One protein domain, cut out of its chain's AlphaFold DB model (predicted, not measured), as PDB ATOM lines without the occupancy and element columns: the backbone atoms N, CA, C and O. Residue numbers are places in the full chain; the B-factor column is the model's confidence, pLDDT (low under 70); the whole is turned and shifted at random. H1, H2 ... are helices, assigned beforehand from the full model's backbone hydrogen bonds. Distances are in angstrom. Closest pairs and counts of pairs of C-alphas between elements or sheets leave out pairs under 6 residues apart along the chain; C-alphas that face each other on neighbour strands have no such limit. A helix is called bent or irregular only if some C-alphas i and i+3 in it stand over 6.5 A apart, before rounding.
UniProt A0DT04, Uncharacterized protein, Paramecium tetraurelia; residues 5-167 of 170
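Overview. This is residues 5 to 167 of the 170 residues of an uncharacterized protein of Paramecium tetraurelia (UniProt A0DT04). The model is a rounded ball of helices: the short helix H1 sits in the middle, between the hairpin of H3 and H4 on one side and the hairpin of H8 and H9 on the other, with H2 packed across H9. H7 crosses one end of H9 and packs on one end of H4, while the short H5 and H6 follow each other round another side of H1. The printed part has 163 residues with nine named helices, H1 to H9 in that order, and no named strand; its class is all helix. It is compact, with a radius of gyration of the C-alphas of 14.3 A, and the C-alphas span 36 by 36 by 31 A.

Arrangement. H1, residues 5 to 11, touches H4, residues 70 to 86, with residues 80 to 84 of H4 alone; the closest C-alphas, of Thr 8 and Tyr 84, are 6.0 A apart. Their lines stand at a steep tilt of 69.6 degrees, only just short of about perpendicular, and run the same way. H1 only just touches H7, residues 115 to 128, with 3 pairs of C-alphas within 8 A; the closest are those of Ile 5 and Gln 115, 6.7 A apart. H2, residues 19 to 33, touches H9, residues 150 to 166, with 32 pairs of C-alphas within 8 A, the closest being those of Ala 26 and Gly 154 at 4.0 A; the tilt is steep, 44 degrees. H2 also touches H3, residues 48 to 67, through residues 19 to 23 of H2 alone, with the C-alphas of Glu 19 and Lys 52 closest at 6.3 A. H3 and H4 form a helical hairpin at a shallow tilt of 4 degrees, opposite ways; their closest C-alphas, of Ala 65 and Leu 76, are 7.3 A apart. H3 touches H8, residues 130 to 145, at a steep tilt of 43 degrees, where the C-alphas of Leu 62 and Gly 141 are closest at 4.9 A. H4 touches H7 through residues 70 to 77 of H4 alone, and the closest C-alphas, of Thr 70 and Gly 127, are 6.0 A apart. H5, residues 89 to 97, and H6, residues 99 to 107, touch no helix; each is close to H1 but not clearly touching, at 7.9 A from Leu 7 to Phe 95 and 7.8 A from Leu 7 to Ala 101, between C-alphas. H7 and H9 touch, about perpendicular at 83 degrees, with the C-alphas of Trp 125 and Ile 164 closest at 5.8 A. H8 and H9 form a second helical hairpin, a shallow tilt of 21 degrees, opposite ways, with the C-alphas of Ala 140 and Thr 153 closest at 4.2 A. Among the pairs that stay apart are H1 and H8, H3 and H9, and H4 and H9. In H1, H2, H3, H5, H6, H7, H8 and H9 every O i to N i+4 pair is within hydrogen-bond range; in H4 it is 11 of 13.

Along the chain. H1 begins at C-alpha 5, (-48.940, -0.761, 19.912). H2 is 20.6 A long from first to last C-alpha, and H3, the longest helix by residues, measures 29.1 A from C-alpha 48 at (-33.945, 12.889, 11.696). H4 is 25.3 A long and irregular: C-alphas 71 and 74 are 7.1 A apart. H5 and H6 measure 12.0 A and 12.2 A, H7 19.9 A and H8 21.3 A. H9 is 24.2 A long and ends at C-alpha 166, (-50.020, -16.987, 16.698).

Size, cuts and confidence. The two C-alphas farthest apart, of Thr 17 and Ser 128, are 38.2 A apart. The printed part has no cut. The link from H2 to H3, residues 34 to 47, is long; its C-alphas lie 13 to 18 A from the mean of all C-alphas. The mean pLDDT of the printed part is 79.6, and residues 5 to 20 are under 70.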
ATOM      1  N   ILE A   5     -49.925   0.009  19.123       45.03
ATOM      2  CA  ILE A   5     -48.940  -0.761  19.912       45.03
ATOM      3  C   ILE A   5     -48.062  -1.678  19.065       45.03
ATOM      4  O   ILE A   5     -46.886  -1.857  19.366       45.03
ATOM      5  N   ILE A   6     -48.601  -2.261  17.995       47.25
ATOM      6  CA  ILE A   6     -47.773  -3.068  17.092       47.25
ATOM      7  C   ILE A   6     -47.057  -2.168  16.095       47.25
ATOM      8  O   ILE A   6     -45.910  -2.457  15.774       47.25
ATOM      9  N   LEU A   7     -47.646  -1.022  15.726       47.28
ATOM     10  CA  LEU A   7     -46.863   0.087  15.197       47.28
ATOM     11  C   LEU A   7     -45.716   0.387  16.156       47.28
ATOM     12  O   LEU A   7     -44.599   0.286  15.703       47.28
ATOM     13  N   THR A   8     -45.948   0.621  17.453       48.59
ATOM     14  CA  THR A   8     -44.899   0.895  18.462       48.59
ATOM     15  C   THR A   8     -43.794  -0.174  18.483       48.59
ATOM     16  O   THR A   8     -42.619   0.169  18.380       48.59
ATOM     17  N   LEU A   9     -44.146  -1.464  18.553       44.88
ATOM     18  CA  LEU A   9     -43.180  -2.577  18.533       44.88
ATOM     19  C   LEU A   9     -42.387  -2.676  17.213       44.88
ATOM     20  O   LEU A   9     -41.267  -3.177  17.221       44.88
ATOM     21  N   LEU A  10     -42.943  -2.176  16.103       47.34
ATOM     22  CA  LEU A  10     -42.287  -2.033  14.793       47.34
ATOM     23  C   LEU A  10     -41.618  -0.647  14.588       47.34
ATOM     24  O   LEU A  10     -40.791  -0.482  13.701       47.34
ATOM     25  N   PHE A  11     -41.974   0.362  15.385       46.97
ATOM     26  CA  PHE A  11     -41.558   1.773  15.275       46.97
ATOM     27  C   PHE A  11     -40.149   1.968  15.811       46.97
ATOM     28  O   PHE A  11     -39.321   2.674  15.242       46.97
ATOM     29  N   VAL A  12     -39.917   1.272  16.921       46.12
ATOM     30  CA  VAL A  12     -38.638   0.996  17.565       46.12
ATOM     31  C   VAL A  12     -37.597   0.530  16.530       46.12
ATOM     32  O   VAL A  12     -36.417   0.827  16.676       46.12
ATOM     33  N   SER A  13     -38.004  -0.121  15.437       40.53
ATOM     34  CA  SER A  13     -37.094  -0.536  14.369       40.53
ATOM     35  C   SER A  13     -37.095   0.345  13.106       40.53
ATOM     36  O   SER A  13     -36.591  -0.142  12.104       40.53
ATOM     37  N   ALA A  14     -37.596   1.599  13.085       38.62
ATOM     38  CA  ALA A  14     -37.942   2.287  11.819       38.62
ATOM     39  C   ALA A  14     -37.179   3.574  11.321       38.62
ATOM     40  O   ALA A  14     -37.438   3.961  10.179       38.62
ATOM     41  N   LEU A  15     -36.252   4.251  12.057       35.84
ATOM     42  CA  LEU A  15     -35.834   5.663  11.806       35.84
ATOM     43  C   LEU A  15     -34.352   6.235  12.167       35.84
ATOM     44  O   LEU A  15     -33.989   6.108  13.321       35.84
ATOM     45  N   ALA A  16     -33.515   6.922  11.285       38.56
ATOM     46  CA  ALA A  16     -32.664   8.248  11.354       38.56
ATOM     47  C   ALA A  16     -31.495   8.583  10.331       38.56
ATOM     48  O   ALA A  16     -30.728   7.714  10.002       38.56
ATOM     49  N   THR A  17     -31.186   9.775   9.792       38.44
ATOM     50  CA  THR A  17     -29.829   9.915   9.144       38.44
ATOM     51  C   THR A  17     -28.763  10.046  10.244       38.44
ATOM     52  O   THR A  17     -28.549  11.156  10.729       38.44
ATOM     53  N   VAL A  18     -28.135   8.977  10.761       40.50
ATOM     54  CA  VAL A  18     -27.554   7.738  10.166       40.50
ATOM     55  C   VAL A  18     -28.201   6.434  10.695       40.50
ATOM     56  O   VAL A  18     -28.093   5.356  10.112       40.50
ATOM     57  N   GLU A  19     -28.955   6.530  11.780       58.34
ATOM     58  CA  GLU A  19     -29.687   5.454  12.444       58.34
ATOM     59  C   GLU A  19     -30.970   4.934  11.695       58.34
ATOM     60  O   GLU A  19     -31.754   4.180  12.254       58.34
ATOM     61  N   ARG A  20     -31.170   5.302  10.415       67.56
ATOM     62  CA  ARG A  20     -32.217   5.047   9.366       67.56
ATOM     63  C   ARG A  20     -31.622   4.105   8.380       67.56
ATOM     64  O   ARG A  20     -32.400   3.405   7.787       67.56
ATOM     65  N   ASP A  21     -30.307   4.078   8.218       75.31
ATOM     66  CA  ASP A  21     -29.665   2.933   7.605       75.31
ATOM     67  C   ASP A  21     -29.793   1.775   8.609       75.31
ATOM     68  O   ASP A  21     -30.408   0.766   8.286       75.31
ATOM     69  N   ALA A  22     -29.433   1.990   9.886       76.06
ATOM     70  CA  ALA A  22     -29.649   1.011  10.962       76.06
ATOM     71  C   ALA A  22     -31.121   0.575  11.105       76.06
ATOM     72  O   ALA A  22     -31.443  -0.609  11.137       76.06
ATOM     73  N   ASN A  23     -32.058   1.517  11.153       74.81
ATOM     74  CA  ASN A  23     -33.461   1.149  11.241       74.81
ATOM     75  C   ASN A  23     -34.088   0.712   9.896       74.81
ATOM     76  O   ASN A  23     -34.983  -0.121   9.895       74.81
ATOM     77  N   GLN A  24     -33.636   1.181   8.731       80.94
ATOM     78  CA  GLN A  24     -34.041   0.588   7.444       80.94
ATOM     79  C   GLN A  24     -33.598  -0.871   7.399       80.94
ATOM     80  O   GLN A  24     -34.383  -1.722   7.004       80.94
ATOM     81  N   GLU A  25     -32.387  -1.186   7.857       84.81
ATOM     82  CA  GLU A  25     -31.915  -2.560   8.006       84.81
ATOM     83  C   GLU A  25     -32.823  -3.364   8.945       84.81
ATOM     84  O   GLU A  25     -33.195  -4.485   8.602       84.81
ATOM     85  N   ALA A  26     -33.251  -2.802  10.079       82.12
ATOM     86  CA  ALA A  26     -34.175  -3.476  10.990       82.12
ATOM     87  C   ALA A  26     -35.592  -3.654  10.397       82.12
ATOM     88  O   ALA A  26     -36.158  -4.746  10.480       82.12
ATOM     89  N   LEU A  27     -36.142  -2.658   9.701       80.06
ATOM     90  CA  LEU A  27     -37.367  -2.789   8.897       80.06
ATOM     91  C   LEU A  27     -37.230  -3.847   7.794       80.06
ATOM     92  O   LEU A  27     -38.121  -4.670   7.595       80.06
ATOM     93  N   GLU A  28     -36.107  -3.880   7.083       86.06
ATOM     94  CA  GLU A  28     -35.803  -4.936   6.121       86.06
ATOM     95  C   GLU A  28     -35.678  -6.298   6.797       86.06
ATOM     96  O   GLU A  28     -36.033  -7.309   6.194       86.06
ATOM     97  N   GLY A  29     -35.202  -6.341   8.040       86.50
ATOM     98  CA  GLY A  29     -35.212  -7.516   8.900       86.50
ATOM     99  C   GLY A  29     -36.631  -8.042   9.058       86.50
ATOM    100  O   GLY A  29     -36.910  -9.166   8.631       86.50
ATOM    101  N   VAL A  30     -37.535  -7.185   9.539       84.50
ATOM    102  CA  VAL A  30     -38.964  -7.481   9.706       84.50
ATOM    103  C   VAL A  30     -39.605  -7.960   8.400       84.50
ATOM    104  O   VAL A  30     -40.211  -9.029   8.360       84.50
ATOM    105  N   TRP A  31     -39.461  -7.211   7.303       87.00
ATOM    106  CA  TRP A  31     -40.073  -7.591   6.026       87.00
ATOM    107  C   TRP A  31     -39.463  -8.880   5.458       87.00
ATOM    108  O   TRP A  31     -40.201  -9.725   4.951       87.00
ATOM    109  N   SER A  32     -38.145  -9.083   5.596       89.75
ATOM    110  CA  SER A  32     -37.477 -10.305   5.129       89.75
ATOM    111  C   SER A  32     -37.893 -11.549   5.913       89.75
ATOM    112  O   SER A  32     -38.016 -12.612   5.308       89.75
ATOM    113  N   TYR A  33     -38.178 -11.422   7.215       88.94
ATOM    114  CA  TYR A  33     -38.729 -12.507   8.031       88.94
ATOM    115  C   TYR A  33     -40.066 -13.009   7.456       88.94
ATOM    116  O   TYR A  33     -40.273 -14.210   7.289       88.94
ATOM    117  N   PHE A  34     -40.931 -12.087   7.027       86.81
ATOM    118  CA  PHE A  34     -42.204 -12.404   6.371       86.81
ATOM    119  C   PHE A  34     -42.098 -12.652   4.853       86.81
ATOM    120  O   PHE A  34     -43.119 -12.688   4.166       86.81
ATOM    121  N   ASN A  35     -40.886 -12.836   4.311       90.25
ATOM    122  CA  ASN A  35     -40.608 -13.010   2.877       90.25
ATOM    123  C   ASN A  35     -41.171 -11.887   1.975       90.25
ATOM    124  O   ASN A  35     -41.441 -12.096   0.788       90.25
ATOM    125  N   LYS A  36     -41.338 -10.678   2.519       84.50
ATOM    126  CA  LYS A  36     -41.734  -9.473   1.781       84.50
ATOM    127  C   LYS A  36     -40.492  -8.715   1.293       84.50
ATOM    128  O   LYS A  36     -39.406  -8.822   1.861       84.50
ATOM    129  N   LYS A  37     -40.647  -7.918   0.231       83.00
ATOM    130  CA  LYS A  37     -39.611  -6.957  -0.193       83.00
ATOM    131  C   LYS A  37     -39.480  -5.874   0.875       83.00
ATOM    132  O   LYS A  37     -40.509  -5.388   1.321       83.00
ATOM    133  N   GLY A  38     -38.255  -5.507   1.255       70.38
ATOM    134  CA  GLY A  38     -38.006  -4.455   2.249       70.38
ATOM    135  C   GLY A  38     -38.747  -3.149   1.927       70.38
ATOM    136  O   GLY A  38     -38.937  -2.861   0.744       70.38
ATOM    137  N   PRO A  39     -39.191  -2.384   2.939       73.50
ATOM    138  CA  PRO A  39     -40.007  -1.196   2.715       73.50
ATOM    139  C   PRO A  39     -39.160  -0.016   2.219       73.50
ATOM    140  O   PRO A  39     -37.969   0.070   2.503       73.50
ATOM    141  N   PHE A  40     -39.772   0.912   1.484       72.75
ATOM    142  CA  PHE A  40     -39.111   2.058   0.841       72.75
ATOM    143  C   PHE A  40     -39.716   3.416   1.227       72.75
ATOM    144  O   PHE A  40     -39.216   4.469   0.800       72.75
ATOM    145  N   THR A  41     -40.836   3.421   1.949       76.00
ATOM    146  CA  THR A  41     -41.620   4.622   2.262       76.00
ATOM    147  C   THR A  41     -41.850   4.808   3.755       76.00
ATOM    148  O   THR A  41     -41.801   5.948   4.207       76.00
ATOM    149  N   VAL A  42     -42.020   3.734   4.535       70.12
ATOM    150  CA  VAL A  42     -42.234   3.844   5.990       70.12
ATOM    151  C   VAL A  42     -41.031   4.481   6.701       70.12
ATOM    152  O   VAL A  42     -41.197   5.350   7.550       70.12
ATOM    153  N   SER A  43     -39.810   4.180   6.246       70.38
ATOM    154  CA  SER A  43     -38.557   4.781   6.725       70.38
ATOM    155  C   SER A  43     -38.372   6.255   6.336       70.38
ATOM    156  O   SER A  43     -37.341   6.851   6.652       70.38
ATOM    157  N   LYS A  44     -39.349   6.878   5.658       79.00
ATOM    158  CA  LYS A  44     -39.399   8.325   5.371       79.00
ATOM    159  C   LYS A  44     -40.299   9.101   6.338       79.00
ATOM    160  O   LYS A  44     -40.354  10.323   6.233       79.00
ATOM    161  N   CYS A  45     -41.001   8.427   7.249       80.69
ATOM    162  CA  CYS A  45     -41.914   9.076   8.181       80.69
ATOM    163  C   CYS A  45     -41.193   9.691   9.384       80.69
ATOM    164  O   CYS A  45     -40.835   8.981  10.313       80.69
ATOM    165  N   GLY A  46     -41.079  11.019   9.398       81.19
ATOM    166  CA  GLY A  46     -40.537  11.785  10.522       81.19
ATOM    167  C   GLY A  46     -39.222  12.503  10.220       81.19
ATOM    168  O   GLY A  46     -38.609  12.352   9.157       81.19
ATOM    169  N   SER A  47     -38.809  13.325  11.182       84.69
ATOM    170  CA  SER A  47     -37.568  14.098  11.150       84.69
ATOM    171  C   SER A  47     -36.375  13.272  11.638       84.69
ATOM    172  O   SER A  47     -36.537  12.384  12.471       84.69
ATOM    173  N   ASP A  48     -35.149  13.594  11.214       83.62
ATOM    174  CA  ASP A  48     -33.945  12.889  11.696       83.62
ATOM    175  C   ASP A  48     -33.769  12.913  13.229       83.62
ATOM    176  O   ASP A  48     -33.052  12.075  13.774       83.62
ATOM    177  N   GLN A  49     -34.468  13.810  13.934       86.19
ATOM    178  CA  GLN A  49     -34.514  13.838  15.393       86.19
ATOM    179  C   GLN A  49     -35.470  12.782  15.976       86.19
ATOM    180  O   GLN A  49     -35.004  11.956  16.755       86.19
ATOM    181  N   ASP A  50     -36.746  12.737  15.557       83.88
ATOM    182  CA  ASP A  50     -37.721  11.689  15.965       83.88
ATOM    183  C   ASP A  50     -37.125  10.300  15.774       83.88
ATOM    184  O   ASP A  50     -37.308   9.349  16.537       83.88
ATOM    185  N   HIS A  51     -36.395  10.231  14.676       81.06
ATOM    186  CA  HIS A  51     -35.718   9.079  14.226       81.06
ATOM    187  C   HIS A  51     -34.564   8.661  15.169       81.06
ATOM    188  O   HIS A  51     -34.540   7.543  15.684       81.06
ATOM    189  N   LYS A  52     -33.629   9.570  15.461       84.06
ATOM    190  CA  LYS A  52     -32.560   9.342  16.443       84.06
ATOM    191  C   LYS A  52     -33.114   8.975  17.825       84.06
ATOM    192  O   LYS A  52     -32.549   8.119  18.508       84.06
ATOM    193  N   ASP A  53     -34.225   9.588  18.223       85.19
ATOM    194  CA  ASP A  53     -34.897   9.288  19.487       85.19
ATOM    195  C   ASP A  53     -35.461   7.861  19.501       85.19
ATOM    196  O   ASP A  53     -35.288   7.158  20.498       85.19
ATOM    197  N   ALA A  54     -36.017   7.378  18.381       82.06
ATOM    198  CA  ALA A  54     -36.382   5.969  18.224       82.06
ATOM    199  C   ALA A  54     -35.163   5.052  18.365       82.06
ATOM    200  O   ALA A  54     -35.207   4.122  19.166       82.06
ATOM    201  N   PHE A  55     -34.045   5.336  17.685       83.50
ATOM    202  CA  PHE A  55     -32.844   4.500  17.796       83.50
ATOM    203  C   PHE A  55     -32.323   4.375  19.242       83.50
ATOM    204  O   PHE A  55     -31.979   3.281  19.713       83.50
ATOM    205  N   LEU A  56     -32.270   5.500  19.961       87.12
ATOM    206  CA  LEU A  56     -31.834   5.542  21.357       87.12
ATOM    207  C   LEU A  56     -32.820   4.814  22.277       87.12
ATOM    208  O   LEU A  56     -32.393   4.034  23.136       87.12
ATOM    209  N   PHE A  57     -34.124   5.025  22.071       87.06
ATOM    210  CA  PHE A  57     -35.171   4.336  22.814       87.06
ATOM    211  C   PHE A  57     -35.083   2.819  22.623       87.06
ATOM    212  O   PHE A  57     -35.131   2.094  23.611       87.06
ATOM    213  N   THR A  58     -34.839   2.322  21.411       83.81
ATOM    214  CA  THR A  58     -34.696   0.886  21.114       83.81
ATOM    215  C   THR A  58     -33.559   0.231  21.881       83.81
ATOM    216  O   THR A  58     -33.756  -0.797  22.534       83.81
ATOM    217  N   GLY A  59     -32.371   0.842  21.870       85.12
ATOM    218  CA  GLY A  59     -31.214   0.297  22.581       85.12
ATOM    219  C   GLY A  59     -31.435   0.235  24.092       85.12
ATOM    220  O   GLY A  59     -31.083  -0.760  24.736       85.12
ATOM    221  N   TYR A  60     -32.077   1.268  24.643       89.50
ATOM    222  CA  TYR A  60     -32.521   1.327  26.034       89.50
ATOM    223  C   TYR A  60     -33.599   0.277  26.350       89.50
ATOM    224  O   TYR A  60     -33.446  -0.487  27.303       89.50
ATOM    225  N   PHE A  61     -34.653   0.200  25.538       85.25
ATOM    226  CA  PHE A  61     -35.824  -0.641  25.759       85.25
ATOM    227  C   PHE A  61     -35.470  -2.126  25.707       85.25
ATOM    228  O   PHE A  61     -35.785  -2.862  26.641       85.25
ATOM    229  N   LEU A  62     -34.715  -2.559  24.688       86.62
ATOM    230  CA  LEU A  62     -34.221  -3.936  24.580       86.62
ATOM    231  C   LEU A  62     -33.349  -4.322  25.783       86.62
ATOM    232  O   LEU A  62     -33.487  -5.413  26.332       86.62
ATOM    233  N   ARG A  63     -32.488  -3.408  26.247       86.94
ATOM    234  CA  ARG A  63     -31.640  -3.629  27.427       86.94
ATOM    235  C   ARG A  63     -32.461  -3.724  28.714       86.94
ATOM    236  O   ARG A  63     -32.187  -4.591  29.540       86.94
ATOM    237  N   LYS A  64     -33.471  -2.865  28.884       85.75
ATOM    238  CA  LYS A  64     -34.388  -2.887  30.034       85.75
ATOM    239  C   LYS A  64     -35.222  -4.170  30.048       85.75
ATOM    240  O   LYS A  64     -35.333  -4.818  31.085       85.75
ATOM    241  N   ALA A  65     -35.717  -4.590  28.888       83.62
ATOM    242  CA  ALA A  65     -36.425  -5.847  28.700       83.62
ATOM    243  C   ALA A  65     -35.529  -7.084  28.957       83.62
ATOM    244  O   ALA A  65     -35.994  -8.044  29.575       83.62
ATOM    245  N   ASP A  66     -34.233  -7.066  28.603       85.19
ATOM    246  CA  ASP A  66     -33.276  -8.150  28.920       85.19
ATOM    247  C   ASP A  66     -32.902  -8.233  30.415       85.19
ATOM    248  O   ASP A  66     -32.609  -9.318  30.917       85.19
ATOM    249  N   ILE A  67     -33.039  -7.159  31.199       82.19
ATOM    250  CA  ILE A  67     -32.840  -7.221  32.666       82.19
ATOM    251  C   ILE A  67     -34.141  -7.364  33.475       82.19
ATOM    252  O   ILE A  67     -34.097  -7.853  34.600       82.19
ATOM    253  N   GLY A  68     -35.297  -7.002  32.909       78.88
ATOM    254  CA  GLY A  68     -36.597  -7.020  33.593       78.88
ATOM    255  C   GLY A  68     -37.128  -8.414  33.958       78.88
ATOM    256  O   GLY A  68     -36.822  -9.418  33.308       78.88
ATOM    257  N   SER A  69     -37.952  -8.474  35.003       84.88
ATOM    258  CA  SER A  69     -38.732  -9.644  35.435       84.88
ATOM    259  C   SER A  69     -40.122  -9.666  34.783       84.88
ATOM    260  O   SER A  69     -40.514  -8.735  34.084       84.88
ATOM    261  N   THR A  70     -40.919 -10.705  35.054       82.69
ATOM    262  CA  THR A  70     -42.328 -10.771  34.621       82.69
ATOM    263  C   THR A  70     -43.206  -9.652  35.200       82.69
ATOM    264  O   THR A  70     -44.207  -9.296  34.588       82.69
ATOM    265  N   SER A  71     -42.836  -9.045  36.336       86.62
ATOM    266  CA  SER A  71     -43.536  -7.865  36.877       86.62
ATOM    267  C   SER A  71     -43.380  -6.617  36.005       86.62
ATOM    268  O   SER A  71     -44.254  -5.754  36.023       86.62
ATOM    269  N   GLU A  72     -42.306  -6.536  35.214       83.75
ATOM    270  CA  GLU A  72     -41.997  -5.373  34.378       83.75
ATOM    271  C   GLU A  72     -42.721  -5.392  33.026       83.75
ATOM    272  O   GLU A  72     -42.648  -4.410  32.297       83.75
ATOM    273  N   ILE A  73     -43.451  -6.461  32.677       81.25
ATOM    274  CA  ILE A  73     -44.097  -6.600  31.359       81.25
ATOM    275  C   ILE A  73     -45.090  -5.456  31.095       81.25
ATOM    276  O   ILE A  73     -44.984  -4.766  30.085       81.25
ATOM    277  N   ASN A  74     -46.025  -5.211  32.019       84.38
ATOM    278  CA  ASN A  74     -47.013  -4.138  31.864       84.38
ATOM    279  C   ASN A  74     -46.371  -2.730  31.917       84.38
ATOM    280  O   ASN A  74     -46.706  -1.912  31.061       84.38
ATOM    281  N   PRO A  75     -45.419  -2.437  32.832       86.00
ATOM    282  CA  PRO A  75     -44.596  -1.226  32.762       86.00
ATOM    283  C   PRO A  75     -43.872  -1.018  31.423       86.00
ATOM    284  O   PRO A  75     -43.899   0.091  30.900       86.00
ATOM    285  N   LEU A  76     -43.273  -2.062  30.837       82.88
ATOM    286  CA  LEU A  76     -42.593  -1.989  29.537       82.88
ATOM    287  C   LEU A  76     -43.576  -1.692  28.394       82.88
ATOM    288  O   LEU A  76     -43.287  -0.854  27.545       82.88
ATOM    289  N   ILE A  77     -44.758  -2.319  28.387       82.56
ATOM    290  CA  ILE A  77     -45.820  -2.011  27.411       82.56
ATOM    291  C   ILE A  77     -46.233  -0.531  27.514       82.56
ATOM    292  O   ILE A  77     -46.318   0.155  26.496       82.56
ATOM    293  N   ALA A  78     -46.436  -0.024  28.733       83.69
ATOM    294  CA  ALA A  78     -46.808   1.372  28.966       83.69
ATOM    295  C   ALA A  78     -45.693   2.364  28.580       83.69
ATOM    296  O   ALA A  78     -45.979   3.444  28.076       83.69
ATOM    297  N   GLU A  79     -44.423   2.012  28.787       85.44
ATOM    298  CA  GLU A  79     -43.275   2.844  28.414       85.44
ATOM    299  C   GLU A  79     -43.077   2.920  26.893       85.44
ATOM    300  O   GLU A  79     -42.792   3.993  26.363       85.44
ATOM    301  N   ALA A  80     -43.300   1.815  26.178       81.81
ATOM    302  CA  ALA A  80     -43.325   1.806  24.717       81.81
ATOM    303  C   ALA A  80     -44.462   2.696  24.172       81.81
ATOM    304  O   ALA A  80     -44.237   3.535  23.301       81.81
ATOM    305  N   GLU A  81     -45.668   2.570  24.735       80.31
ATOM    306  CA  GLU A  81     -46.831   3.402  24.395       80.31
ATOM    307  C   GLU A  81     -46.585   4.900  24.683       80.31
ATOM    308  O   GLU A  81     -46.916   5.761  23.866       80.31
ATOM    309  N   GLN A  82     -45.929   5.228  25.802       85.81
ATOM    310  CA  GLN A  82     -45.505   6.598  26.119       85.81
ATOM    311  C   GLN A  82     -44.481   7.140  25.120       85.81
ATOM    312  O   GLN A  82     -44.600   8.296  24.710       85.81
ATOM    313  N   PHE A  83     -43.509   6.324  24.695       84.81
ATOM    314  CA  PHE A  83     -42.566   6.722  23.653       84.81
ATOM    315  C   PHE A  83     -43.293   7.032  22.338       84.81
ATOM    316  O   PHE A  83     -43.089   8.113  21.788       84.81
ATOM    317  N   TYR A  84     -44.211   6.167  21.887       81.88
ATOM    318  CA  TYR A  84     -45.020   6.423  20.690       81.88
ATOM    319  C   TYR A  84     -45.739   7.774  20.764       81.88
ATOM    320  O   TYR A  84     -45.571   8.617  19.884       81.88
ATOM    321  N   TYR A  85     -46.484   8.034  21.842       84.44
ATOM    322  CA  TYR A  85     -47.214   9.295  21.991       84.44
ATOM    323  C   TYR A  85     -46.323  10.530  22.197       84.44
ATOM    324  O   TYR A  85     -46.799  11.643  21.960       84.44
ATOM    325  N   SER A  86     -45.053  10.360  22.590       87.12
ATOM    326  CA  SER A  86     -44.078  11.459  22.688       87.12
ATOM    327  C   SER A  86     -43.634  12.003  21.324       87.12
ATOM    328  O   SER A  86     -43.210  13.155  21.234       87.12
ATOM    329  N   LEU A  87     -43.779  11.206  20.259       83.75
ATOM    330  CA  LEU A  87     -43.407  11.591  18.901       83.75
ATOM    331  C   LEU A  87     -44.356  12.653  18.318       83.75
ATOM    332  O   LEU A  87     -45.561  12.650  18.629       83.75
ATOM    333  N   PRO A  88     -43.858  13.514  17.403       88.12
ATOM    334  CA  PRO A  88     -44.682  14.487  16.700       88.12
ATOM    335  C   PRO A  88     -45.915  13.854  16.052       88.12
ATOM    336  O   PRO A  88     -45.875  12.749  15.505       88.12
ATOM    337  N   LEU A  89     -47.032  14.586  16.085       85.69
ATOM    338  CA  LEU A  89     -48.291  14.122  15.501       85.69
ATOM    339  C   LEU A  89     -48.164  13.882  13.986       85.69
ATOM    340  O   LEU A  89     -48.781  12.958  13.469       85.69
ATOM    341  N   GLU A  90     -47.348  14.671  13.281       86.44
ATOM    342  CA  GLU A  90     -47.065  14.459  11.854       86.44
ATOM    343  C   GLU A  90     -46.368  13.118  11.589       86.44
ATOM    344  O   GLU A  90     -46.753  12.397  10.669       86.44
ATOM    345  N   THR A  91     -45.420  12.741  12.447       83.88
ATOM    346  CA  THR A  91     -44.674  11.483  12.369       83.88
ATOM    347  C   THR A  91     -45.612  10.306  12.604       83.88
ATOM    348  O   THR A  91     -45.722   9.436  11.740       83.88
ATOM    349  N   ARG A  92     -46.394  10.325  13.692       83.06
ATOM    350  CA  ARG A  92     -47.423   9.301  13.954       83.06
ATOM    351  C   ARG A  92     -48.439   9.178  12.814       83.06
ATOM    352  O   ARG A  92     -48.662   8.078  12.318       83.06
ATOM    353  N   ASN A  93     -48.975  10.297  12.326       83.75
ATOM    354  CA  ASN A  93     -49.925  10.302  11.210       83.75
ATOM    355  C   ASN A  93     -49.318   9.734   9.916       83.75
ATOM    356  O   ASN A  93     -50.006   9.017   9.188       83.75
ATOM    357  N   CYS A  94     -48.047  10.031   9.619       84.62
ATOM    358  CA  CYS A  94     -47.355   9.469   8.457       84.62
ATOM    359  C   CYS A  94     -47.308   7.940   8.538       84.62
ATOM    360  O   CYS A  94     -47.667   7.267   7.578       84.62
ATOM    361  N   PHE A  95     -46.947   7.390   9.698       76.25
ATOM    362  CA  PHE A  95     -46.918   5.946   9.921       76.25
ATOM    363  C   PHE A  95     -48.302   5.291   9.866       76.25
ATOM    364  O   PHE A  95     -48.467   4.273   9.200       76.25
ATOM    365  N   GLU A  96     -49.306   5.870  10.531       76.81
ATOM    366  CA  GLU A  96     -50.676   5.333  10.547       76.81
ATOM    367  C   GLU A  96     -51.341   5.330   9.161       76.81
ATOM    368  O   GLU A  96     -52.236   4.519   8.910       76.81
ATOM    369  N   SER A  97     -50.904   6.222   8.265       81.19
ATOM    370  CA  SER A  97     -51.369   6.313   6.875       81.19
ATOM    371  C   SER A  97     -50.434   5.652   5.854       81.19
ATOM    372  O   SER A  97     -50.772   5.600   4.671       81.19
ATOM    373  N   ASN A  98     -49.285   5.116   6.279       83.31
ATOM    374  CA  ASN A  98     -48.305   4.524   5.377       83.31
ATOM    375  C   ASN A  98     -48.798   3.185   4.797       83.31
ATOM    376  O   ASN A  98     -49.135   2.258   5.534       83.31
ATOM    377  N   GLU A  99     -48.786   3.057   3.468       85.31
ATOM    378  CA  GLU A  99     -49.310   1.873   2.772       85.31
ATOM    379  C   GLU A  99     -48.566   0.577   3.136       85.31
ATOM    380  O   GLU A  99     -49.208  -0.457   3.318       85.31
ATOM    381  N   GLU A 100     -47.240   0.622   3.310       81.31
ATOM    382  CA  GLU A 100     -46.426  -0.550   3.661       81.31
ATOM    383  C   GLU A 100     -46.715  -1.004   5.100       81.31
ATOM    384  O   GLU A 100     -46.893  -2.199   5.352       81.31
ATOM    385  N   ALA A 101     -46.833  -0.059   6.041       76.06
ATOM    386  CA  ALA A 101     -47.215  -0.342   7.425       76.06
ATOM    387  C   ALA A 101     -48.638  -0.926   7.521       76.06
ATOM    388  O   ALA A 101     -48.867  -1.900   8.243       76.06
ATOM    389  N   ILE A 102     -49.584  -0.383   6.745       80.81
ATOM    390  CA  ILE A 102     -50.956  -0.904   6.639       80.81
ATOM    391  C   ILE A 102     -50.964  -2.314   6.026       80.81
ATOM    392  O   ILE A 102     -51.706  -3.177   6.500       80.81
ATOM    393  N   GLU A 103     -50.156  -2.579   4.995       83.06
ATOM    394  CA  GLU A 103     -50.057  -3.908   4.376       83.06
ATOM    395  C   GLU A 103     -49.497  -4.948   5.356       83.06
ATOM    396  O   GLU A 103     -50.059  -6.040   5.480       83.06
ATOM    397  N   LEU A 104     -48.434  -4.610   6.097       78.00
ATOM    398  CA  LEU A 104     -47.883  -5.495   7.122       78.00
ATOM    399  C   LEU A 104     -48.900  -5.742   8.246       78.00
ATOM    400  O   LEU A 104     -49.100  -6.890   8.642       78.00
ATOM    401  N   GLY A 105     -49.604  -4.705   8.709       77.50
ATOM    402  CA  GLY A 105     -50.650  -4.843   9.725       77.50
ATOM    403  C   GLY A 105     -51.812  -5.742   9.286       77.50
ATOM    404  O   GLY A 105     -52.305  -6.548  10.073       77.50
ATOM    405  N   LYS A 106     -52.217  -5.683   8.013       83.62
ATOM    406  CA  LYS A 106     -53.212  -6.611   7.448       83.62
ATOM    407  C   LYS A 106     -52.677  -8.035   7.344       83.62
ATOM    408  O   LYS A 106     -53.366  -8.972   7.728       83.62
ATOM    409  N   PHE A 107     -51.443  -8.205   6.868       84.25
ATOM    410  CA  PHE A 107     -50.796  -9.516   6.763       84.25
ATOM    411  C   PHE A 107     -50.673 -10.223   8.124       84.25
ATOM    412  O   PHE A 107     -50.858 -11.433   8.208       84.25
ATOM    413  N   LEU A 108     -50.413  -9.462   9.189       78.38
ATOM    414  CA  LEU A 108     -50.344  -9.953  10.567       78.38
ATOM    415  C   LEU A 108     -51.719 -10.108  11.250       78.38
ATOM    416  O   LEU A 108     -51.779 -10.497  12.413       78.38
ATOM    417  N   GLY A 109     -52.824  -9.798  10.558       82.06
ATOM    418  CA  GLY A 109     -54.183  -9.914  11.095       82.06
ATOM    419  C   GLY A 109     -54.520  -8.900  12.194       82.06
ATOM    420  O   GLY A 109     -55.449  -9.123  12.965       82.06
ATOM    421  N   LEU A 110     -53.794  -7.781  12.297       76.88
ATOM    422  CA  LEU A 110     -53.905  -6.854  13.436       76.88
ATOM    423  C   LEU A 110     -55.260  -6.146  13.536       76.88
ATOM    424  O   LEU A 110     -55.624  -5.652  14.598       76.88
ATOM    425  N   GLU A 111     -56.006  -6.092  12.433       77.88
ATOM    426  CA  GLU A 111     -57.339  -5.489  12.363       77.88
ATOM    427  C   GLU A 111     -58.405  -6.235  13.185       77.88
ATOM    428  O   GLU A 111     -59.435  -5.641  13.515       77.88
ATOM    429  N   GLN A 112     -58.147  -7.495  13.561       81.56
ATOM    430  CA  GLN A 112     -59.052  -8.296  14.393       81.56
ATOM    431  C   GLN A 112     -58.976  -7.962  15.892       81.56
ATOM    432  O   GLN A 112     -59.817  -8.437  16.649       81.56
ATOM    433  N   TYR A 113     -58.006  -7.146  16.318       78.06
ATOM    434  CA  TYR A 113     -57.791  -6.785  17.719       78.06
ATOM    435  C   TYR A 113     -57.998  -5.285  17.972       78.06
ATOM    436  O   TYR A 113     -57.751  -4.428  17.122       78.06
ATOM    437  N   THR A 114     -58.445  -4.952  19.178       81.50
ATOM    438  CA  THR A 114     -58.310  -3.622  19.781       81.50
ATOM    439  C   THR A 114     -56.937  -3.445  20.433       81.50
ATOM    440  O   THR A 114     -56.191  -4.399  20.641       81.50
ATOM    441  N   GLN A 115     -56.608  -2.202  20.782       74.31
ATOM    442  CA  GLN A 115     -55.369  -1.848  21.474       74.31
ATOM    443  C   GLN A 115     -55.212  -2.601  22.805       74.31
ATOM    444  O   GLN A 115     -54.138  -3.134  23.069       74.31
ATOM    445  N   ASP A 116     -56.279  -2.715  23.600       80.81
ATOM    446  CA  ASP A 116     -56.234  -3.414  24.890       80.81
ATOM    447  C   ASP A 116     -56.161  -4.942  24.720       80.81
ATOM    448  O   ASP A 116     -55.350  -5.583  25.384       80.81
ATOM    449  N   GLU A 117     -56.877  -5.529  23.751       85.00
ATOM    450  CA  GLU A 117     -56.725  -6.958  23.413       85.00
ATOM    451  C   GLU A 117     -55.290  -7.298  22.969       85.00
ATOM    452  O   GLU A 117     -54.786  -8.380  23.272       85.00
ATOM    453  N   LEU A 118     -54.596  -6.369  22.295       79.69
ATOM    454  CA  LEU A 118     -53.173  -6.515  21.976       79.69
ATOM    455  C   LEU A 118     -52.274  -6.405  23.217       79.69
ATOM    456  O   LEU A 118     -51.343  -7.202  23.333       79.69
ATOM    457  N   LYS A 119     -52.543  -5.479  24.154       79.69
ATOM    458  CA  LYS A 119     -51.815  -5.401  25.442       79.69
ATOM    459  C   LYS A 119     -51.935  -6.713  26.207       79.69
ATOM    460  O   LYS A 119     -50.919  -7.271  26.620       79.69
ATOM    461  N   ASP A 120     -53.156  -7.220  26.338       83.88
ATOM    462  CA  ASP A 120     -53.446  -8.457  27.056       83.88
ATOM    463  C   ASP A 120     -52.802  -9.667  26.370       83.88
ATOM    464  O   ASP A 120     -52.214 -10.510  27.048       83.88
ATOM    465  N   LYS A 121     -52.819  -9.735  25.030       84.94
ATOM    466  CA  LYS A 121     -52.159 -10.814  24.278       84.94
ATOM    467  C   LYS A 121     -50.636 -10.786  24.430       84.94
ATOM    468  O   LYS A 121     -50.049 -11.829  24.714       84.94
ATOM    469  N   VAL A 122     -50.000  -9.614  24.322       83.44
ATOM    470  CA  VAL A 122     -48.556  -9.452  24.587       83.44
ATOM    471  C   VAL A 122     -48.236  -9.844  26.032       83.44
ATOM    472  O   VAL A 122     -47.336 -10.649  26.259       83.44
ATOM    473  N   SER A 123     -48.981  -9.322  27.008       83.19
ATOM    474  CA  SER A 123     -48.719  -9.556  28.431       83.19
ATOM    475  C   SER A 123     -48.892 -11.027  28.821       83.19
ATOM    476  O   SER A 123     -48.001 -11.625  29.429       83.19
ATOM    477  N   SER A 124     -49.986 -11.651  28.376       86.44
ATOM    478  CA  SER A 124     -50.280 -13.070  28.586       86.44
ATOM    479  C   SER A 124     -49.237 -13.981  27.930       86.44
ATOM    480  O   SER A 124     -48.718 -14.898  28.579       86.44
ATOM    481  N   TRP A 125     -48.862 -13.708  26.673       87.06
ATOM    482  CA  TRP A 125     -47.865 -14.515  25.969       87.06
ATOM    483  C   TRP A 125     -46.478 -14.375  26.600       87.06
ATOM    484  O   TRP A 125     -45.835 -15.387  26.866       87.06
ATOM    485  N   VAL A 126     -46.026 -13.152  26.905       84.44
ATOM    486  CA  VAL A 126     -44.711 -12.915  27.528       84.44
ATOM    487  C   VAL A 126     -44.657 -13.473  28.954       84.44
ATOM    488  O   VAL A 126     -43.626 -14.015  29.351       84.44
ATOM    489  N   GLY A 127     -45.755 -13.414  29.711       85.56
ATOM    490  CA  GLY A 127     -45.856 -14.060  31.021       85.56
ATOM    491  C   GLY A 127     -45.754 -15.587  30.938       85.56
ATOM    492  O   GLY A 127     -45.041 -16.200  31.733       85.56
ATOM    493  N   SER A 128     -46.411 -16.195  29.946       88.69
ATOM    494  CA  SER A 128     -46.450 -17.653  29.748       88.69
ATOM    495  C   SER A 128     -45.170 -18.218  29.112       88.69
ATOM    496  O   SER A 128     -44.752 -19.329  29.432       88.69
ATOM    497  N   HIS A 129     -44.511 -17.440  28.250       87.69
ATOM    498  CA  HIS A 129     -43.344 -17.844  27.456       87.69
ATOM    499  C   HIS A 129     -42.088 -17.031  27.801       87.69
ATOM    500  O   HIS A 129     -41.211 -16.826  26.956       87.69
ATOM    501  N   PHE A 130     -41.974 -16.585  29.056       85.69
ATOM    502  CA  PHE A 130     -40.951 -15.638  29.510       85.69
ATOM    503  C   PHE A 130     -39.526 -16.009  29.074       85.69
ATOM    504  O   PHE A 130     -38.804 -15.161  28.567       85.69
ATOM    505  N   PHE A 131     -39.112 -17.276  29.174       88.06
ATOM    506  CA  PHE A 131     -37.766 -17.687  28.746       88.06
ATOM    507  C   PHE A 131     -37.518 -17.538  27.232       88.06
ATOM    508  O   PHE A 131     -36.401 -17.206  26.833       88.06
ATOM    509  N   ILE A 132     -38.542 -17.733  26.391       87.62
ATOM    510  CA  ILE A 132     -38.453 -17.544  24.933       87.62
ATOM    511  C   ILE A 132     -38.365 -16.050  24.620       87.62
ATOM    512  O   ILE A 132     -37.457 -15.635  23.898       87.62
ATOM    513  N   TYR A 133     -39.233 -15.241  25.239       86.00
ATOM    514  CA  TYR A 133     -39.175 -13.778  25.182       86.00
ATOM    515  C   TYR A 133     -37.782 -13.254  25.557       86.00
ATOM    516  O   TYR A 133     -37.156 -12.554  24.766       86.00
ATOM    517  N   LYS A 134     -37.250 -13.654  26.720       86.12
ATOM    518  CA  LYS A 134     -35.924 -13.229  27.189       86.12
ATOM    519  C   LYS A 134     -34.813 -13.635  26.225       86.12
ATOM    520  O   LYS A 134     -33.914 -12.837  25.992       86.12
ATOM    521  N   ARG A 135     -34.872 -14.833  25.631       88.56
ATOM    522  CA  ARG A 135     -33.892 -15.275  24.624       88.56
ATOM    523  C   ARG A 135     -33.892 -14.362  23.391       88.56
ATOM    524  O   ARG A 135     -32.816 -13.938  22.982       88.56
ATOM    525  N   LEU A 136     -35.067 -14.063  22.831       84.56
ATOM    526  CA  LEU A 136     -35.209 -13.231  21.626       84.56
ATOM    527  C   LEU A 136     -34.832 -11.769  21.900       84.56
ATOM    528  O   LEU A 136     -34.009 -11.203  21.189       84.56
ATOM    529  N   ILE A 137     -35.336 -11.186  22.990       86.12
ATOM    530  CA  ILE A 137     -34.980  -9.826  23.422       86.12
ATOM    531  C   ILE A 137     -33.479  -9.686  23.681       86.12
ATOM    532  O   ILE A 137     -32.891  -8.661  23.343       86.12
ATOM    533  N   LYS A 138     -32.833 -10.712  24.245       87.00
ATOM    534  CA  LYS A 138     -31.385 -10.710  24.461       87.00
ATOM    535  C   LYS A 138     -30.592 -10.778  23.159       87.00
ATOM    536  O   LYS A 138     -29.536 -10.156  23.082       87.00
ATOM    537  N   ALA A 139     -31.047 -11.539  22.166       87.19
ATOM    538  CA  ALA A 139     -30.399 -11.606  20.856       87.19
ATOM    539  C   ALA A 139     -30.494 -10.242  20.149       87.19
ATOM    540  O   ALA A 139     -29.472  -9.564  20.007       87.19
ATOM    541  N   ALA A 140     -31.720  -9.759  19.925       85.12
ATOM    542  CA  ALA A 140     -32.028  -8.423  19.417       85.12
ATOM    543  C   ALA A 140     -31.254  -7.311  20.155       85.12
ATOM    544  O   ALA A 140     -30.586  -6.473  19.551       85.12
ATOM    545  N   GLY A 141     -31.281  -7.323  21.490       84.88
ATOM    546  CA  GLY A 141     -30.587  -6.348  22.326       84.88
ATOM    547  C   GLY A 141     -29.066  -6.387  22.181       84.88
ATOM    548  O   GLY A 141     -28.438  -5.327  22.242       84.88
ATOM    549  N   ASN A 142     -28.467  -7.562  21.965       88.12
ATOM    550  CA  ASN A 142     -27.032  -7.693  21.724       88.12
ATOM    551  C   ASN A 142     -26.630  -7.188  20.340       88.12
ATOM    552  O   ASN A 142     -25.600  -6.521  20.241       88.12
ATOM    553  N   ASP A 143     -27.389  -7.487  19.293       86.81
ATOM    554  CA  ASP A 143     -26.999  -7.085  17.940       86.81
ATOM    555  C   ASP A 143     -27.213  -5.585  17.716       86.81
ATOM    556  O   ASP A 143     -26.329  -4.916  17.173       86.81
ATOM    557  N   TRP A 144     -28.287  -5.034  18.288       86.81
ATOM    558  CA  TRP A 144     -28.551  -3.600  18.333       86.81
ATOM    559  C   TRP A 144     -27.493  -2.812  19.120       86.81
ATOM    560  O   TRP A 144     -26.834  -1.919  18.587       86.81
ATOM    561  N   ASN A 145     -27.304  -3.127  20.410       84.56
ATOM    562  CA  ASN A 145     -26.463  -2.312  21.298       84.56
ATOM    563  C   ASN A 145     -24.958  -2.444  21.009       84.56
ATOM    564  O   ASN A 145     -24.188  -1.592  21.455       84.56
ATOM    565  N   ASN A 146     -24.530  -3.494  20.301       84.81
ATOM    566  CA  ASN A 146     -23.133  -3.690  19.909       84.81
ATOM    567  C   ASN A 146     -22.859  -3.325  18.437       84.81
ATOM    568  O   ASN A 146     -21.771  -3.638  17.959       84.81
ATOM    569  N   TRP A 147     -23.800  -2.664  17.745       75.31
ATOM    570  CA  TRP A 147     -23.637  -2.181  16.363       75.31
ATOM    571  C   TRP A 147     -23.244  -3.305  15.384       75.31
ATOM    572  O   TRP A 147     -22.328  -3.145  14.578       75.31
ATOM    573  N   LYS A 148     -23.883  -4.478  15.511       74.56
ATOM    574  CA  LYS A 148     -23.512  -5.689  14.759       74.56
ATOM    575  C   LYS A 148     -24.372  -5.924  13.528       74.56
ATOM    576  O   LYS A 148     -23.831  -6.050  12.437       74.56
ATOM    577  N   ASP A 149     -25.680  -6.064  13.732       84.12
ATOM    578  CA  ASP A 149     -26.624  -6.434  12.680       84.12
ATOM    579  C   ASP A 149     -28.046  -5.996  13.070       84.12
ATOM    580  O   ASP A 149     -28.771  -6.645  13.837       84.12
ATOM    581  N   TYR A 150     -28.456  -4.845  12.547       85.94
ATOM    582  CA  TYR A 150     -29.792  -4.316  12.794       85.94
ATOM    583  C   TYR A 150     -30.868  -5.136  12.074       85.94
ATOM    584  O   TYR A 150     -31.995  -5.252  12.557       85.94
ATOM    585  N   LYS A 151     -30.507  -5.804  10.974       87.00
ATOM    586  CA  LYS A 151     -31.391  -6.673  10.196       87.00
ATOM    587  C   LYS A 151     -31.712  -7.981  10.916       87.00
ATOM    588  O   LYS A 151     -32.844  -8.455  10.818       87.00
ATOM    589  N   LEU A 152     -30.771  -8.544  11.672       86.50
ATOM    590  CA  LEU A 152     -31.042  -9.631  12.619       86.50
ATOM    591  C   LEU A 152     -31.933  -9.150  13.765       86.50
ATOM    592  O   LEU A 152     -32.946  -9.792  14.025       86.50
ATOM    593  N   THR A 153     -31.664  -7.970  14.340       86.62
ATOM    594  CA  THR A 153     -32.549  -7.373  15.363       86.62
ATOM    595  C   THR A 153     -33.998  -7.280  14.862       86.62
ATOM    596  O   THR A 153     -34.933  -7.685  15.551       86.62
ATOM    597  N   GLY A 154     -34.197  -6.804  13.629       84.00
ATOM    598  CA  GLY A 154     -35.511  -6.732  12.992       84.00
ATOM    599  C   GLY A 154     -36.188  -8.090  12.782       84.00
ATOM    600  O   GLY A 154     -37.401  -8.205  12.960       84.00
ATOM    601  N   LYS A 155     -35.423  -9.135  12.439       86.75
ATOM    602  CA  LYS A 155     -35.943 -10.507  12.320       86.75
ATOM    603  C   LYS A 155     -36.356 -11.082  13.671       86.75
ATOM    604  O   LYS A 155     -37.451 -11.623  13.760       86.75
ATOM    605  N   ASP A 156     -35.537 -10.924  14.707       86.25
ATOM    606  CA  ASP A 156     -35.834 -11.416  16.059       86.25
ATOM    607  C   ASP A 156     -37.105 -10.764  16.632       86.25
ATOM    608  O   ASP A 156     -37.923 -11.427  17.276       86.25
ATOM    609  N   LEU A 157     -37.305  -9.468  16.361       84.12
ATOM    610  CA  LEU A 157     -38.519  -8.742  16.742       84.12
ATOM    611  C   LEU A 157     -39.747  -9.178  15.928       84.12
ATOM    612  O   LEU A 157     -40.836  -9.299  16.491       84.12
ATOM    613  N   ALA A 158     -39.589  -9.467  14.634       84.25
ATOM    614  CA  ALA A 158     -40.661 -10.017  13.804       84.25
ATOM    615  C   ALA A 158     -41.040 -11.455  14.195       84.25
ATOM    616  O   ALA A 158     -42.228 -11.776  14.226       84.25
ATOM    617  N   GLU A 159     -40.061 -12.288  14.564       87.12
ATOM    618  CA  GLU A 159     -40.288 -13.616  15.138       87.12
ATOM    619  C   GLU A 159     -41.065 -13.508  16.451       87.12
ATOM    620  O   GLU A 159     -42.099 -14.155  16.609       87.12
ATOM    621  N   LEU A 160     -40.618 -12.653  17.377       84.56
ATOM    622  CA  LEU A 160     -41.315 -12.421  18.640       84.56
ATOM    623  C   LEU A 160     -42.766 -11.963  18.412       84.56
ATOM    624  O   LEU A 160     -43.684 -12.493  19.038       84.56
ATOM    625  N   LEU A 161     -42.983 -11.020  17.493       82.94
ATOM    626  CA  LEU A 161     -44.314 -10.531  17.139       82.94
ATOM    627  C   LEU A 161     -45.191 -11.644  16.547       82.94
ATOM    628  O   LEU A 161     -46.340 -11.796  16.961       82.94
ATOM    629  N   GLN A 162     -44.663 -12.456  15.625       85.69
ATOM    630  CA  GLN A 162     -45.409 -13.584  15.063       85.69
ATOM    631  C   GLN A 162     -45.765 -14.610  16.142       85.69
ATOM    632  O   GLN A 162     -46.913 -15.056  16.190       85.69
ATOM    633  N   ARG A 163     -44.827 -14.953  17.033       86.88
ATOM    634  CA  ARG A 163     -45.054 -15.888  18.146       86.88
ATOM    635  C   ARG A 163     -46.152 -15.405  19.092       86.88
ATOM    636  O   ARG A 163     -47.052 -16.178  19.402       86.88
ATOM    637  N   ILE A 164     -46.143 -14.121  19.464       84.62
ATOM    638  CA  ILE A 164     -47.204 -13.497  20.274       84.62
ATOM    639  C   ILE A 164     -48.564 -13.572  19.566       84.62
ATOM    640  O   ILE A 164     -49.568 -13.915  20.189       84.62
ATOM    641  N   LEU A 165     -48.620 -13.253  18.270       83.62
ATOM    642  CA  LEU A 165     -49.875 -13.207  17.510       83.62
ATOM    643  C   LEU A 165     -50.472 -14.598  17.241       83.62
ATOM    644  O   LEU A 165     -51.690 -14.745  17.243       83.62
ATOM    645  N   THR A 166     -49.623 -15.605  17.036       84.44
ATOM    646  CA  THR A 166     -50.020 -16.987  16.698       84.44
ATOM    647  C   THR A 166     -50.068 -17.938  17.896       84.44
ATOM    648  O   THR A 166     -50.440 -19.095  17.727       84.44
ATOM    649  N   ASP A 167     -49.663 -17.473  19.083       77.88
ATOM    650  CA  ASP A 167     -49.417 -18.282  20.286       77.88
ATOM    651  C   ASP A 167     -48.434 -19.455  20.061       77.88
ATOM    652  O   ASP A 167     -48.455 -20.453  20.783       77.88
TER     653      ASP A 167